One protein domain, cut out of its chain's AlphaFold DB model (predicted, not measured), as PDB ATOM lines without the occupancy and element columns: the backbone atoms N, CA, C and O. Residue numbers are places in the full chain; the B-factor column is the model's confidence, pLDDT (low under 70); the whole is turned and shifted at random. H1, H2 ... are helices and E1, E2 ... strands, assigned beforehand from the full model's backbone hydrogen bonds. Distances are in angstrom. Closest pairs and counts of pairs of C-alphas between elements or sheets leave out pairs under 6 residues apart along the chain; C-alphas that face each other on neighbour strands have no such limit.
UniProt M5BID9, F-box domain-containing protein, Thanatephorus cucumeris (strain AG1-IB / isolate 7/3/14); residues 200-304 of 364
ATOM      1  N   THR A 200     137.163 146.691 158.559       75.19
ATOM      2  CA  THR A 200     137.890 145.853 159.530       75.19
ATOM      3  C   THR A 200     139.082 145.149 158.879       75.19
ATOM      4  O   THR A 200     140.127 144.999 159.504       75.19
ATOM      5  N   GLU A 201     138.948 144.759 157.612       75.75
ATOM      6  CA  GLU A 201     140.027 144.142 156.838       75.75
ATOM      7  C   GLU A 201     141.225 145.086 156.723       75.75
ATOM      8  O   GLU A 201     142.358 144.680 156.964       75.75
ATOM      9  N   PHE A 202     140.972 146.373 156.471       75.44
ATOM     10  CA  PHE A 202     142.037 147.367 156.405       75.44
ATOM     11  C   PHE A 202     142.745 147.568 157.749       75.44
ATOM     12  O   PHE A 202     143.974 147.626 157.780       75.44
ATOM     13  N   LEU A 203     141.991 147.670 158.854       74.75
ATOM     14  CA  LEU A 203     142.575 147.785 160.200       74.75
ATOM     15  C   LEU A 203     143.575 146.677 160.483       74.75
ATOM     16  O   LEU A 203     144.583 146.909 161.135       74.75
ATOM     17  N   MET A 204     143.259 145.484 159.992       75.19
ATOM     18  CA  MET A 204     143.962 144.259 160.321       75.19
ATOM     19  C   MET A 204     144.873 143.785 159.183       75.19
ATOM     20  O   MET A 204     145.381 142.663 159.239       75.19
ATOM     21  N   ARG A 205     145.107 144.631 158.168       76.62
ATOM     22  CA  ARG A 205     145.832 144.273 156.938       76.62
ATOM     23  C   ARG A 205     147.217 143.692 157.202       76.62
ATOM     24  O   ARG A 205     147.601 142.738 156.549       76.62
ATOM     25  N   HIS A 206     147.909 144.179 158.232       77.19
ATOM     26  CA  HIS A 206     149.269 143.758 158.582       77.19
ATOM     27  C   HIS A 206     149.375 142.302 159.085       77.19
ATOM     28  O   HIS A 206     150.468 141.846 159.394       77.19
ATOM     29  N   PHE A 207     148.260 141.565 159.185       78.25
ATOM     30  CA  PHE A 207     148.256 140.113 159.408       78.25
ATOM     31  C   PHE A 207     147.434 139.341 158.369       78.25
ATOM     32  O   PHE A 207     147.142 138.169 158.593       78.25
ATOM     33  N   MET A 208     147.040 139.954 157.251       77.31
ATOM     34  CA  MET A 208     146.241 139.271 156.225       77.31
ATOM     35  C   MET A 208     147.098 138.500 155.224       77.31
ATOM     36  O   MET A 208     146.675 137.433 154.778       77.31
ATOM     37  N   HIS A 209     148.299 138.994 154.909       71.12
ATOM     38  CA  HIS A 209     149.176 138.401 153.902       71.12
ATOM     39  C   HIS A 209     150.591 138.153 154.447       71.12
ATOM     40  O   HIS A 209     151.113 138.959 155.212       71.12
ATOM     41  N   ASP A 210     151.232 137.064 154.014       60.44
ATOM     42  CA  ASP A 210     152.631 136.733 154.345       60.44
ATOM     43  C   ASP A 210     153.652 137.859 154.073       60.44
ATOM     44  O   ASP A 210     154.470 138.120 154.957       60.44
ATOM     45  N   PRO A 211     153.616 138.598 152.939       59.31
ATOM     46  CA  PRO A 211     154.542 139.716 152.723       59.31
ATOM     47  C   PRO A 211     154.441 140.816 153.791       59.31
ATOM     48  O   PRO A 211     155.438 141.477 154.084       59.31
ATOM     49  N   ASP A 212     153.273 140.993 154.417       61.91
ATOM     50  CA  ASP A 212     153.086 141.986 155.479       61.91
ATOM     51  C   ASP A 212     153.767 141.561 156.797       61.91
ATOM     52  O   ASP A 212     154.137 142.413 157.608       61.91
ATOM     53  N   ILE A 213     153.978 140.252 156.991       63.28
ATOM     54  CA  ILE A 213     154.672 139.663 158.148       63.28
ATOM     55  C   ILE A 213     156.188 139.822 158.012       63.28
ATOM     56  O   ILE A 213     156.873 140.014 159.018       63.28
ATOM     57  N   GLU A 214     156.707 139.755 156.784       59.19
ATOM     58  CA  GLU A 214     158.134 139.914 156.481       59.19
ATOM     59  C   GLU A 214     158.557 141.388 156.378       59.19
ATOM     60  O   GLU A 214     159.700 141.724 156.694       59.19
ATOM     61  N   GLN A 215     157.631 142.294 156.025       60.75
ATOM     62  CA  GLN A 215     157.856 143.750 155.970       60.75
ATOM     63  C   GLN A 215     157.054 144.577 157.011       60.75
ATOM     64  O   GLN A 215     156.512 145.640 156.688       60.75
ATOM     65  N   PRO A 216     157.026 144.196 158.304       56.91
ATOM     66  CA  PRO A 216     156.230 144.861 159.341       56.91
ATOM     67  C   PRO A 216     156.802 146.233 159.747       56.91
ATOM     68  O   PRO A 216     156.207 146.960 160.547       56.91
ATOM     69  N   ALA A 217     157.980 146.592 159.228       61.19
ATOM     70  CA  ALA A 217     158.712 147.800 159.591       61.19
ATOM     71  C   ALA A 217     158.262 149.060 158.836       61.19
ATOM     72  O   ALA A 217     158.728 150.146 159.174       61.19
ATOM     73  N   SER A 218     157.379 148.957 157.832       76.69
ATOM     74  CA  SER A 218     156.926 150.161 157.127       76.69
ATOM     75  C   SER A 218     156.149 151.087 158.075       76.69
ATOM     76  O   SER A 218     155.312 150.645 158.867       76.69
ATOM     77  N   GLU A 219     156.411 152.394 157.993       78.75
ATOM     78  CA  GLU A 219     155.743 153.397 158.837       78.75
ATOM     79  C   GLU A 219     154.213 153.382 158.661       78.75
ATOM     80  O   GLU A 219     153.473 153.633 159.609       78.75
ATOM     81  N   ASP A 220     153.718 153.030 157.470       76.69
ATOM     82  CA  ASP A 220     152.281 152.903 157.188       76.69
ATOM     83  C   ASP A 220     151.652 151.712 157.944       76.69
ATOM     84  O   ASP A 220     150.539 151.825 158.474       76.69
ATOM     85  N   CYS A 221     152.373 150.586 158.050       80.19
ATOM     86  CA  CYS A 221     151.947 149.425 158.836       80.19
ATOM     87  C   CYS A 221     151.923 149.744 160.332       80.19
ATOM     88  O   CYS A 221     150.923 149.459 160.989       80.19
ATOM     89  N   GLN A 222     152.969 150.392 160.852       85.56
ATOM     90  CA  GLN A 222     153.042 150.803 162.258       85.56
ATOM     91  C   GLN A 222     151.903 151.752 162.625       85.56
ATOM     92  O   GLN A 222     151.223 151.540 163.622       85.56
ATOM     93  N   LEU A 223     151.615 152.732 161.767       81.62
ATOM     94  CA  LEU A 223     150.537 153.689 161.992       81.62
ATOM     95  C   LEU A 223     149.142 153.041 161.973       81.62
ATOM     96  O   LEU A 223     148.242 153.433 162.713       81.62
ATOM     97  N   THR A 224     148.944 152.045 161.108       82.69
ATOM     98  CA  THR A 224     147.668 151.316 161.042       82.69
ATOM     99  C   THR A 224     147.510 150.377 162.231       82.69
ATOM    100  O   THR A 224     146.422 150.293 162.796       82.69
ATOM    101  N   ALA A 225     148.597 149.731 162.649       87.25
ATOM    102  CA  ALA A 225     148.625 148.899 163.839       87.25
ATOM    103  C   ALA A 225     148.401 149.723 165.116       87.25
ATOM    104  O   ALA A 225     147.682 149.280 166.004       87.25
ATOM    105  N   GLU A 226     148.933 150.945 165.190       87.12
ATOM    106  CA  GLU A 226     148.675 151.892 166.280       87.12
ATOM    107  C   GLU A 226     147.183 152.227 166.363       87.12
ATOM    108  O   GLU A 226     146.557 152.093 167.418       87.12
ATOM    109  N   LEU A 227     146.582 152.570 165.218       84.94
ATOM    110  CA  LEU A 227     145.146 152.801 165.115       84.94
ATOM    111  C   LEU A 227     144.348 151.559 165.546       84.94
ATOM    112  O   LEU A 227     143.369 151.703 166.274       84.94
ATOM    113  N   GLN A 228     144.763 150.353 165.138       84.69
ATOM    114  CA  GLN A 228     144.133 149.104 165.566       84.69
ATOM    115  C   GLN A 228     144.227 148.943 167.084       84.69
ATOM    116  O   GLN A 228     143.199 148.783 167.728       84.69
ATOM    117  N   VAL A 229     145.423 149.009 167.669       85.94
ATOM    118  CA  VAL A 229     145.639 148.775 169.104       85.94
ATOM    119  C   VAL A 229     144.779 149.702 169.947       85.94
ATOM    120  O   VAL A 229     144.117 149.240 170.879       85.94
ATOM    121  N   LEU A 230     144.746 150.984 169.588       81.38
ATOM    122  CA  LEU A 230     143.972 151.985 170.306       81.38
ATOM    123  C   LEU A 230     142.467 151.804 170.059       81.38
ATOM    124  O   LEU A 230     141.672 151.777 170.987       81.38
ATOM    125  N   LEU A 231     142.032 151.647 168.813       77.06
ATOM    126  CA  LEU A 231     140.614 151.804 168.473       77.06
ATOM    127  C   LEU A 231     139.893 150.491 168.178       77.06
ATOM    128  O   LEU A 231     138.732 150.522 167.767       77.06
ATOM    129  N   PHE A 232     140.549 149.349 168.393       75.62
ATOM    130  CA  PHE A 232     139.967 148.032 168.167       75.62
ATOM    131  C   PHE A 232     138.611 147.924 168.860       75.62
ATOM    132  O   PHE A 232     138.528 148.077 170.076       75.62
ATOM    133  N   ASN A 233     137.561 147.619 168.099       71.50
ATOM    134  CA  ASN A 233     136.215 147.376 168.604       71.50
ATOM    135  C   ASN A 233     135.854 145.901 168.375       71.50
ATOM    136  O   ASN A 233     136.007 145.398 167.265       71.50
ATOM    137  N   ALA A 234     135.337 145.213 169.395       63.09
ATOM    138  CA  ALA A 234     134.884 143.824 169.281       63.09
ATOM    139  C   ALA A 234     133.726 143.627 168.277       63.09
ATOM    140  O   ALA A 234     133.462 142.503 167.847       63.09
ATOM    141  N   GLU A 235     133.028 144.700 167.897       61.47
ATOM    142  CA  GLU A 235     132.001 144.685 166.849       61.47
ATOM    143  C   GLU A 235     132.579 144.530 165.434       61.47
ATOM    144  O   GLU A 235     131.862 144.111 164.523       61.47
ATOM    145  N   ASN A 236     133.871 144.818 165.251       69.38
ATOM    146  CA  ASN A 236     134.581 144.637 163.991       69.38
ATOM    147  C   ASN A 236     134.814 143.140 163.747       69.38
ATOM    148  O   ASN A 236     135.832 142.567 164.141       69.38
ATOM    149  N   LYS A 237     133.830 142.480 163.131       72.00
ATOM    150  CA  LYS A 237     133.900 141.055 162.803       72.00
ATOM    151  C   LYS A 237     134.541 140.862 161.435       72.00
ATOM    152  O   LYS A 237     134.002 141.299 160.422       72.00
ATOM    153  N   LEU A 238     135.663 140.152 161.413       76.62
ATOM    154  CA  LEU A 238     136.222 139.617 160.178       76.62
ATOM    155  C   LEU A 238     135.385 138.431 159.672       76.62
ATOM    156  O   LEU A 238     134.861 137.663 160.488       76.62
ATOM    157  N   PRO A 239     135.311 138.223 158.345       83.25
ATOM    158  CA  PRO A 239     134.903 136.944 157.773       83.25
ATOM    159  C   PRO A 239     135.729 135.795 158.359       83.25
ATOM    160  O   PRO A 239     136.911 135.970 158.651       83.25
ATOM    161  N   LEU A 240     135.117 134.618 158.510       83.00
ATOM    162  CA  LEU A 240     135.719 133.487 159.226       83.00
ATOM    163  C   LEU A 240     137.108 133.107 158.689       83.00
ATOM    164  O   LEU A 240     138.038 132.952 159.476       83.00
ATOM    165  N   GLU A 241     137.260 133.009 157.369       83.38
ATOM    166  CA  GLU A 241     138.533 132.641 156.735       83.38
ATOM    167  C   GLU A 241     139.636 133.668 157.028       83.38
ATOM    168  O   GLU A 241     140.704 133.313 157.527       83.38
ATOM    169  N   LEU A 242     139.348 134.960 156.844       82.62
ATOM    170  CA  LEU A 242     140.292 136.038 157.155       82.62
ATOM    171  C   LEU A 242     140.620 136.099 158.651       82.62
ATOM    172  O   LEU A 242     141.767 136.331 159.032       82.62
ATOM    173  N   ALA A 243     139.637 135.843 159.518       82.88
ATOM    174  CA  ALA A 243     139.847 135.782 160.958       82.88
ATOM    175  C   ALA A 243     140.834 134.667 161.343       82.88
ATOM    176  O   ALA A 243     141.689 134.895 162.208       82.88
ATOM    177  N   ARG A 244     140.739 133.495 160.691       83.56
ATOM    178  CA  ARG A 244     141.644 132.351 160.890       83.56
ATOM    179  C   ARG A 244     143.052 132.666 160.401       83.56
ATOM    180  O   ARG A 244     143.985 132.514 161.187       83.56
ATOM    181  N   THR A 245     143.200 133.167 159.176       84.81
ATOM    182  CA  THR A 245     144.504 133.556 158.612       84.81
ATOM    183  C   THR A 245     145.184 134.613 159.475       84.81
ATOM    184  O   THR A 245     146.293 134.403 159.960       84.81
ATOM    185  N   SER A 246     144.465 135.689 159.805       85.44
ATOM    186  CA  SER A 246     144.951 136.745 160.697       85.44
ATOM    187  C   SER A 246     145.423 136.214 162.045       85.44
ATOM    188  O   SER A 246     146.441 136.658 162.576       85.44
ATOM    189  N   ARG A 247     144.698 135.245 162.611       85.06
ATOM    190  CA  ARG A 247     145.072 134.622 163.879       85.06
ATOM    191  C   ARG A 247     146.348 133.792 163.752       85.06
ATOM    192  O   ARG A 247     147.198 133.885 164.636       85.06
ATOM    193  N   VAL A 248     146.480 132.979 162.705       85.50
ATOM    194  CA  VAL A 248     147.689 132.172 162.458       85.50
ATOM    195  C   VAL A 248     148.903 133.083 162.289       85.50
ATOM    196  O   VAL A 248     149.909 132.886 162.964       85.50
ATOM    197  N   ASN A 249     148.764 134.146 161.501       86.56
ATOM    198  CA  ASN A 249     149.833 135.097 161.211       86.56
ATOM    199  C   ASN A 249     150.254 135.895 162.450       86.56
ATOM    200  O   ASN A 249     151.440 135.970 162.770       86.56
ATOM    201  N   ALA A 250     149.290 136.413 163.218       87.44
ATOM    202  CA  ALA A 250     149.579 137.096 164.477       87.44
ATOM    203  C   ALA A 250     150.306 136.175 165.473       87.44
ATOM    204  O   ALA A 250     151.210 136.614 166.178       87.44
ATOM    205  N   ARG A 251     149.962 134.880 165.516       85.94
ATOM    206  CA  ARG A 251     150.670 133.897 166.351       85.94
ATOM    207  C   ARG A 251     152.077 133.620 165.851       85.94
ATOM    208  O   ARG A 251     152.989 133.606 166.671       85.94
ATOM    209  N   ALA A 252     152.247 133.388 164.550       86.62
ATOM    210  CA  ALA A 252     153.560 133.173 163.951       86.62
ATOM    211  C   ALA A 252     154.490 134.347 164.280       86.62
ATOM    212  O   ALA A 252     155.615 134.135 164.717       86.62
ATOM    213  N   TYR A 253     153.972 135.576 164.205       87.81
ATOM    214  CA  TYR A 253     154.694 136.775 164.615       87.81
ATOM    215  C   TYR A 253     155.024 136.791 166.118       87.81
ATOM    216  O   TYR A 253     156.184 136.951 166.494       87.81
ATOM    217  N   VAL A 254     154.029 136.612 166.996       87.62
ATOM    218  CA  VAL A 254     154.209 136.696 168.460       87.62
ATOM    219  C   VAL A 254     155.127 135.604 168.999       87.62
ATOM    220  O   VAL A 254     155.844 135.855 169.961       87.62
ATOM    221  N   TYR A 255     155.116 134.404 168.422       85.75
ATOM    222  CA  TYR A 255     155.940 133.286 168.885       85.75
ATOM    223  C   TYR A 255     157.269 133.152 168.136       85.75
ATOM    224  O   TYR A 255     158.092 132.318 168.516       85.75
ATOM    225  N   ASN A 256     157.526 133.978 167.118       86.19
ATOM    226  CA  ASN A 256     158.848 134.040 166.513       86.19
ATOM    227  C   ASN A 256     159.823 134.749 167.465       86.19
ATOM    228  O   ASN A 256     159.777 135.966 167.643       86.19
ATOM    229  N   ILE A 257     160.741 133.979 168.050       86.00
ATOM    230  CA  ILE A 257     161.751 134.481 168.990       86.00
ATOM    231  C   ILE A 257     162.658 135.559 168.377       86.00
ATOM    232  O   ILE A 257     163.159 136.420 169.093       86.00
ATOM    233  N   GLN A 258     162.818 135.571 167.049       85.94
ATOM    234  CA  GLN A 258     163.626 136.565 166.335       85.94
ATOM    235  C   GLN A 258     163.066 137.994 166.453       85.94
ATOM    236  O   GLN A 258     163.801 138.964 166.252       85.94
ATOM    237  N   ASN A 259     161.784 138.130 166.808       84.69
ATOM    238  CA  ASN A 259     161.138 139.418 167.050       84.69
ATOM    239  C   ASN A 259     161.469 140.008 168.438       84.69
ATOM    240  O   ASN A 259     161.161 141.170 168.684       84.69
ATOM    241  N   TYR A 260     162.121 139.253 169.334       86.00
ATOM    242  CA  TYR A 260     162.426 139.669 170.710       86.00
ATOM    243  C   TYR A 260     163.917 139.914 170.901       86.00
ATOM    244  O   TYR A 260     164.666 139.047 171.357       86.00
ATOM    245  N   ARG A 261     164.352 141.125 170.563       84.38
ATOM    246  CA  ARG A 261     165.768 141.492 170.592       84.38
ATOM    247  C   ARG A 261     166.161 142.194 171.889       84.38
ATOM    248  O   ARG A 261     165.315 142.778 172.569       84.38
ATOM    249  N   GLN A 262     167.447 142.134 172.226       83.75
ATOM    250  CA  GLN A 262     167.978 142.725 173.455       83.75
ATOM    251  C   GLN A 262     167.859 144.255 173.449       83.75
ATOM    252  O   GLN A 262     167.591 144.847 174.492       83.75
ATOM    253  N   GLU A 263     167.983 144.893 172.283       80.38
ATOM    254  CA  GLU A 263     167.867 146.347 172.123       80.38
ATOM    255  C   GLU A 263     166.477 146.854 172.524       80.38
ATOM    256  O   GLU A 263     166.355 147.931 173.093       80.38
ATOM    257  N   GLY A 264     165.435 146.059 172.275       76.25
ATOM    258  CA  GLY A 264     164.066 146.331 172.711       76.25
ATOM    259  C   GLY A 264     163.721 145.719 174.070       76.25
ATOM    260  O   GLY A 264     162.543 145.534 174.362       76.25
ATOM    261  N   TRP A 265     164.718 145.312 174.862       82.25
ATOM    262  CA  TRP A 265     164.553 144.634 176.158       82.25
ATOM    263  C   TRP A 265     163.642 143.403 176.102       82.25
ATOM    264  O   TRP A 265     162.880 143.133 177.029       82.25
ATOM    265  N   HIS A 266     163.689 142.668 174.987       83.06
ATOM    266  CA  HIS A 266     162.795 141.541 174.715       83.06
ATOM    267  C   HIS A 266     161.301 141.904 174.825       83.06
ATOM    268  O   HIS A 266     160.462 141.046 175.103       83.06
ATOM    269  N   GLY A 267     160.958 143.174 174.622       83.06
ATOM    270  CA  GLY A 267     159.598 143.689 174.583       83.06
ATOM    271  C   GLY A 267     159.205 144.175 173.186       83.06
ATOM    272  O   GLY A 267     160.016 144.135 172.259       83.06
ATOM    273  N   PRO A 268     157.960 144.654 173.021       87.81
ATOM    274  CA  PRO A 268     157.451 145.191 171.762       87.81
ATOM    275  C   PRO A 268     157.981 146.611 171.516       87.81
ATOM    276  O   PRO A 268     157.216 147.566 171.383       87.81
ATOM    277  N   TRP A 269     159.301 146.750 171.471       86.56
ATOM    278  CA  TRP A 269     160.017 148.007 171.293       86.56
ATOM    279  C   TRP A 269     160.872 147.945 170.032       86.56
ATOM    280  O   TRP A 269     161.414 146.896 169.681       86.56
ATOM    281  N   ARG A 270     161.002 149.082 169.350       83.56
ATOM    282  CA  ARG A 270     161.908 149.257 168.216       83.56
ATOM    283  C   ARG A 270     162.789 150.479 168.446       83.56
ATOM    284  O   ARG A 270     162.335 151.473 169.005       83.56
ATOM    285  N   MET A 271     164.031 150.414 167.979       81.69
ATOM    286  CA  MET A 271     164.906 151.583 167.939       81.69
ATOM    287  C   MET A 271     164.693 152.338 166.629       81.69
ATOM    288  O   MET A 271     164.763 151.745 165.551       81.69
ATOM    289  N   THR A 272     164.430 153.636 166.726       79.19
ATOM    290  CA  THR A 272     164.378 154.570 165.600       79.19
ATOM    291  C   THR A 272     165.419 155.671 165.793       79.19
ATOM    292  O   THR A 272     166.050 155.772 166.845       79.19
ATOM    293  N   GLU A 273     165.584 156.538 164.793       77.88
ATOM    294  CA  GLU A 273     166.438 157.733 164.902       77.88
ATOM    295  C   GLU A 273     166.025 158.658 166.063       77.88
ATOM    296  O   GLU A 273     166.844 159.408 166.582       77.88
ATOM    297  N   ARG A 274     164.758 158.586 166.498       75.94
ATOM    298  CA  ARG A 274     164.201 159.369 167.612       75.94
ATOM    299  C   ARG A 274     164.326 158.675 168.973       75.94
ATOM    300  O   ARG A 274     163.854 159.215 169.970       75.94
ATOM    301  N   GLY A 275     164.939 157.494 169.020       80.31
ATOM    302  CA  GLY A 275     165.074 156.674 170.221       80.31
ATOM    303  C   GLY A 275     164.139 155.466 170.228       80.31
ATOM    304  O   GLY A 275     163.740 154.948 169.186       80.31
ATOM    305  N   MET A 276     163.825 154.975 171.424       82.75
ATOM    306  CA  MET A 276     163.012 153.774 171.600       82.75
ATOM    307  C   MET A 276     161.523 154.100 171.436       82.75
ATOM    308  O   MET A 276     160.942 154.823 172.243       82.75
ATOM    309  N   GLU A 277     160.896 153.550 170.398       84.88
ATOM    310  CA  GLU A 277     159.468 153.707 170.103       84.88
ATOM    311  C   GLU A 277     158.727 152.362 170.263       84.88
ATOM    312  O   GLU A 277     159.324 151.297 170.056       84.88
ATOM    313  N   PRO A 278     157.421 152.362 170.595       88.75
ATOM    314  CA  PRO A 278     156.618 151.144 170.586       88.75
ATOM    315  C   PRO A 278     156.574 150.510 169.190       88.75
ATOM    316  O   PRO A 278     156.358 151.191 168.186       88.75
ATOM    317  N   ASN A 279     156.724 149.190 169.121       88.81
ATOM    318  CA  ASN A 279     156.417 148.423 167.919       88.81
ATOM    319  C   ASN A 279     154.917 148.102 167.913       88.81
ATOM    320  O   ASN A 279     154.458 147.113 168.494       88.81
ATOM    321  N   TRP A 280     154.146 148.953 167.248       89.50
ATOM    322  CA  TRP A 280     152.695 148.848 167.185       89.50
ATOM    323  C   TRP A 280     152.216 147.593 166.465       89.50
ATOM    324  O   TRP A 280     151.211 147.021 166.879       89.50
ATOM    325  N   VAL A 281     152.941 147.112 165.449       89.69
ATOM    326  CA  VAL A 281     152.616 145.834 164.787       89.69
ATOM    327  C   VAL A 281     152.725 144.678 165.782       89.69
ATOM    328  O   VAL A 281     151.820 143.852 165.868       89.69
ATOM    329  N   HIS A 282     153.772 144.657 166.609       88.88
ATOM    330  CA  HIS A 282     153.914 143.649 167.665       88.88
ATOM    331  C   HIS A 282     152.781 143.739 168.688       88.88
ATOM    332  O   HIS A 282     152.155 142.727 169.008       88.88
ATOM    333  N   LEU A 283     152.446 144.946 169.149       89.56
ATOM    334  CA  LEU A 283     151.319 145.159 170.061       89.56
ATOM    335  C   LEU A 283     149.984 144.709 169.450       89.56
ATOM    336  O   LEU A 283     149.195 144.050 170.130       89.56
ATOM    337  N   ALA A 284     149.751 144.988 168.167       89.12
ATOM    338  CA  ALA A 284     148.567 144.546 167.439       89.12
ATOM    339  C   ALA A 284     148.504 143.014 167.330       89.12
ATOM    340  O   ALA A 284     147.427 142.431 167.482       89.12
ATOM    341  N   ALA A 285     149.649 142.350 167.128       88.56
ATOM    342  CA  ALA A 285     149.752 140.892 167.114       88.56
ATOM    343  C   ALA A 285     149.370 140.300 168.479       88.56
ATOM    344  O   ALA A 285     148.519 139.412 168.571       88.56
ATOM    345  N   CYS A 286     149.945 140.844 169.557       88.19
ATOM    346  CA  CYS A 286     149.640 140.450 170.931       88.19
ATOM    347  C   CYS A 286     148.153 140.644 171.254       88.19
ATOM    348  O   CYS A 286     147.500 139.721 171.749       88.19
ATOM    349  N   GLN A 287     147.595 141.816 170.929       87.31
ATOM    350  CA  GLN A 287     146.173 142.120 171.107       87.31
ATOM    351  C   GLN A 287     145.296 141.102 170.363       87.31
ATOM    352  O   GLN A 287     144.356 140.560 170.947       87.31
ATOM    353  N   ARG A 288     145.629 140.783 169.104       86.50
ATOM    354  CA  ARG A 288     144.892 139.812 168.285       86.50
ATOM    355  C   ARG A 288     144.879 138.423 168.916       86.50
ATOM    356  O   ARG A 288     143.810 137.822 169.030       86.50
ATOM    357  N   VAL A 289     146.037 137.931 169.359       86.19
ATOM    358  CA  VAL A 289     146.167 136.620 170.015       86.19
ATOM    359  C   VAL A 289     145.347 136.564 171.307       86.19
ATOM    360  O   VAL A 289     144.619 135.594 171.524       86.19
ATOM    361  N   ILE A 290     145.414 137.603 172.144       85.12
ATOM    362  CA  ILE A 290     144.683 137.658 173.419       85.12
ATOM    363  C   ILE A 290     143.169 137.633 173.190       85.12
ATOM    364  O   ILE A 290     142.466 136.837 173.816       85.12
ATOM    365  N   ILE A 291     142.662 138.479 172.290       82.75
ATOM    366  CA  ILE A 291     141.221 138.608 172.034       82.75
ATOM    367  C   ILE A 291     140.648 137.311 171.453       82.75
ATOM    368  O   ILE A 291     139.601 136.847 171.903       82.75
ATOM    369  N   GLU A 292     141.348 136.683 170.509       81.50
ATOM    370  CA  GLU A 292     140.930 135.403 169.924       81.50
ATOM    371  C   GLU A 292     140.950 134.258 170.940       81.50
ATOM    372  O   GLU A 292     140.003 133.472 171.015       81.50
ATOM    373  N   ASN A 293     141.987 134.183 171.778       81.44
ATOM    374  CA  ASN A 293     142.052 133.182 172.839       81.44
ATOM    375  C   ASN A 293     140.899 133.357 173.835       81.44
ATOM    376  O   ASN A 293     140.272 132.378 174.239       81.44
ATOM    377  N   LEU A 294     140.573 134.597 174.204       80.94
ATOM    378  CA  LEU A 294     139.427 134.893 175.058       80.94
ATOM    379  C   LEU A 294     138.094 134.511 174.396       80.94
ATOM    380  O   LEU A 294     137.232 133.924 175.055       80.94
ATOM    381  N   ALA A 295     137.929 134.789 173.100       80.00
ATOM    382  CA  ALA A 295     136.735 134.416 172.344       80.00
ATOM    383  C   ALA A 295     136.552 132.888 172.281       80.00
ATOM    384  O   ALA A 295     135.461 132.389 172.548       80.00
ATOM    385  N   GLN A 296     137.625 132.135 172.026       78.69
ATOM    386  CA  GLN A 296     137.598 130.669 172.023       78.69
ATOM    387  C   GLN A 296     137.342 130.082 173.417       78.69
ATOM    388  O   GLN A 296     136.637 129.091 173.570       78.69
ATOM    389  N   ARG A 297     137.888 130.674 174.482       77.88
ATOM    390  CA  ARG A 297     137.592 130.207 175.848       77.88
ATOM    391  C   ARG A 297     136.117 130.410 176.196       77.88
ATOM    392  O   ARG A 297     135.532 129.547 176.849       77.88
ATOM    393  N   ARG A 298     135.510 131.492 175.699       81.12
ATOM    394  CA  ARG A 298     134.077 131.765 175.849       81.12
ATOM    395  C   ARG A 298     133.201 130.717 175.170       81.12
ATOM    396  O   ARG A 298     132.193 130.336 175.755       81.12
ATOM    397  N   THR A 299     133.579 130.213 173.993       78.44
ATOM    398  CA  THR A 299     132.815 129.141 173.325       78.44
ATOM    399  C   THR A 299     132.880 127.813 174.083       78.44
ATOM    400  O   THR A 299     131.912 127.064 174.067       78.44
ATOM    401  N   ILE A 300     133.965 127.561 174.820       78.00
ATOM    402  CA  ILE A 300     134.146 126.373 175.679       78.00
ATOM    403  C   ILE A 300     133.437 126.544 177.049       78.00
ATOM    404  O   ILE A 300     133.544 125.701 177.932       78.00
ATOM    405  N   GLY A 301     132.688 127.634 177.251       78.44
ATOM    406  CA  GLY A 301     131.922 127.886 178.477       78.44
ATOM    407  C   GLY A 301     132.695 128.619 179.577       78.44
ATOM    408  O   GLY A 301     132.134 128.894 180.637       78.44
ATOM    409  N   HIS A 302     133.952 129.007 179.341       76.88
ATOM    410  CA  HIS A 302     134.672 129.871 180.275       76.88
ATOM    411  C   HIS A 302     134.314 131.338 180.044       76.88
ATOM    412  O   HIS A 302     134.680 131.933 179.033       76.88
ATOM    413  N   ASN A 303     133.649 131.961 181.013       75.56
ATOM    414  CA  ASN A 303     133.237 133.357 180.904       75.56
ATOM    415  C   ASN A 303     134.282 134.300 181.525       75.56
ATOM    416  O   ASN A 303     134.133 134.766 182.655       75.56
ATOM    417  N   TYR A 304     135.373 134.549 180.797       74.00
ATOM    418  CA  TYR A 304     136.361 135.555 181.190       74.00
ATOM    419  C   TYR A 304     135.877 136.967 180.819       74.00
ATOM    420  O   TYR A 304     135.304 137.147 179.741       74.00
TER     421      TYR A 304
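This is residues 200 to 304 of the 364 residues of the protein "F-box domain-containing protein" of Thanatephorus cucumeris (strain AG1-IB / isolate 7/3/14) (UniProt M5BID9). One long helix, H5, makes a spine along much of an elongated body, and two shorter helices, H3 and H4, pack on it from two sides while staying apart from each other. A small strand hairpin, E1 and E2, lies just before the first end of H5, residues 296 to 301 stick out at the opposite end, and the short helix H1 packs on H3. The printed part has 105 residues with five named helices and two named strands, in the order H1, H2, H3, H4, E1, E2, H5; the two-stranded sheet is antiparallel, and the class is mostly helix. The whole is compact, with a radius of gyration of the C-alphas of 14.0 A, and spans 46 by 25 by 23 A.

H1, residues 200 to 203, begins with C-alpha 200 at (137.890, 145.853, 159.530). H2 is residues 210 to 214. H3, residues 219 to 231, is 18.0 A long from first to last C-alpha, and H4, residues 240 to 255, is 22.4 A long. E1 is residues 269 to 272, with C-alpha 269 at (160.017, 148.007, 171.293), and E2 is residues 275 to 278. H5, residues 280 to 299, is 28.7 A long and ends with C-alpha 299 at (132.815, 129.141, 173.325).

H3 touches H5 along residues 280 to 287 of H5 alone, at a steep tilt of 39 degrees, the same way; their closest C-alphas, of Ala 225 and Val 281, are 5.1 A apart. H4 touches H5 with residues 247 to 254 alone, at a steep tilt of 58 degrees, opposite ways; the closest C-alphas, of Ala 250 and Ala 285, are 4.6 A apart. H3 and H4 are apart. H1 touches residues 224 to 228 of H3, with the C-alphas of Leu 203 and Gln 228 closest at 5.7 A. H2 and H4 only just touch, with 3 pairs of C-alphas within 8 A, the closest being those of Ile 213 and Tyr 253 at 7.1 A. E1 and E2 form an antiparallel hairpin, with N 270 and O 277 at 2.9 A and N 275 and O 272 at 3.0 A, within hydrogen-bond range. E1 and H5 are near each other. In H2, H3, H4 and H5 every O i to N i+4 pair is within hydrogen-bond range; H1 is too short for such a pair.

The two C-alphas farthest apart, of Glu 273 and Gly 301, are 47.6 A apart. The printed part has no cut. The link from H4 to E1, residues 256 to 268, is long. The model's mean pLDDT over the printed part is 80.0, and residues 210 to 217 and 234 to 236 are under 70.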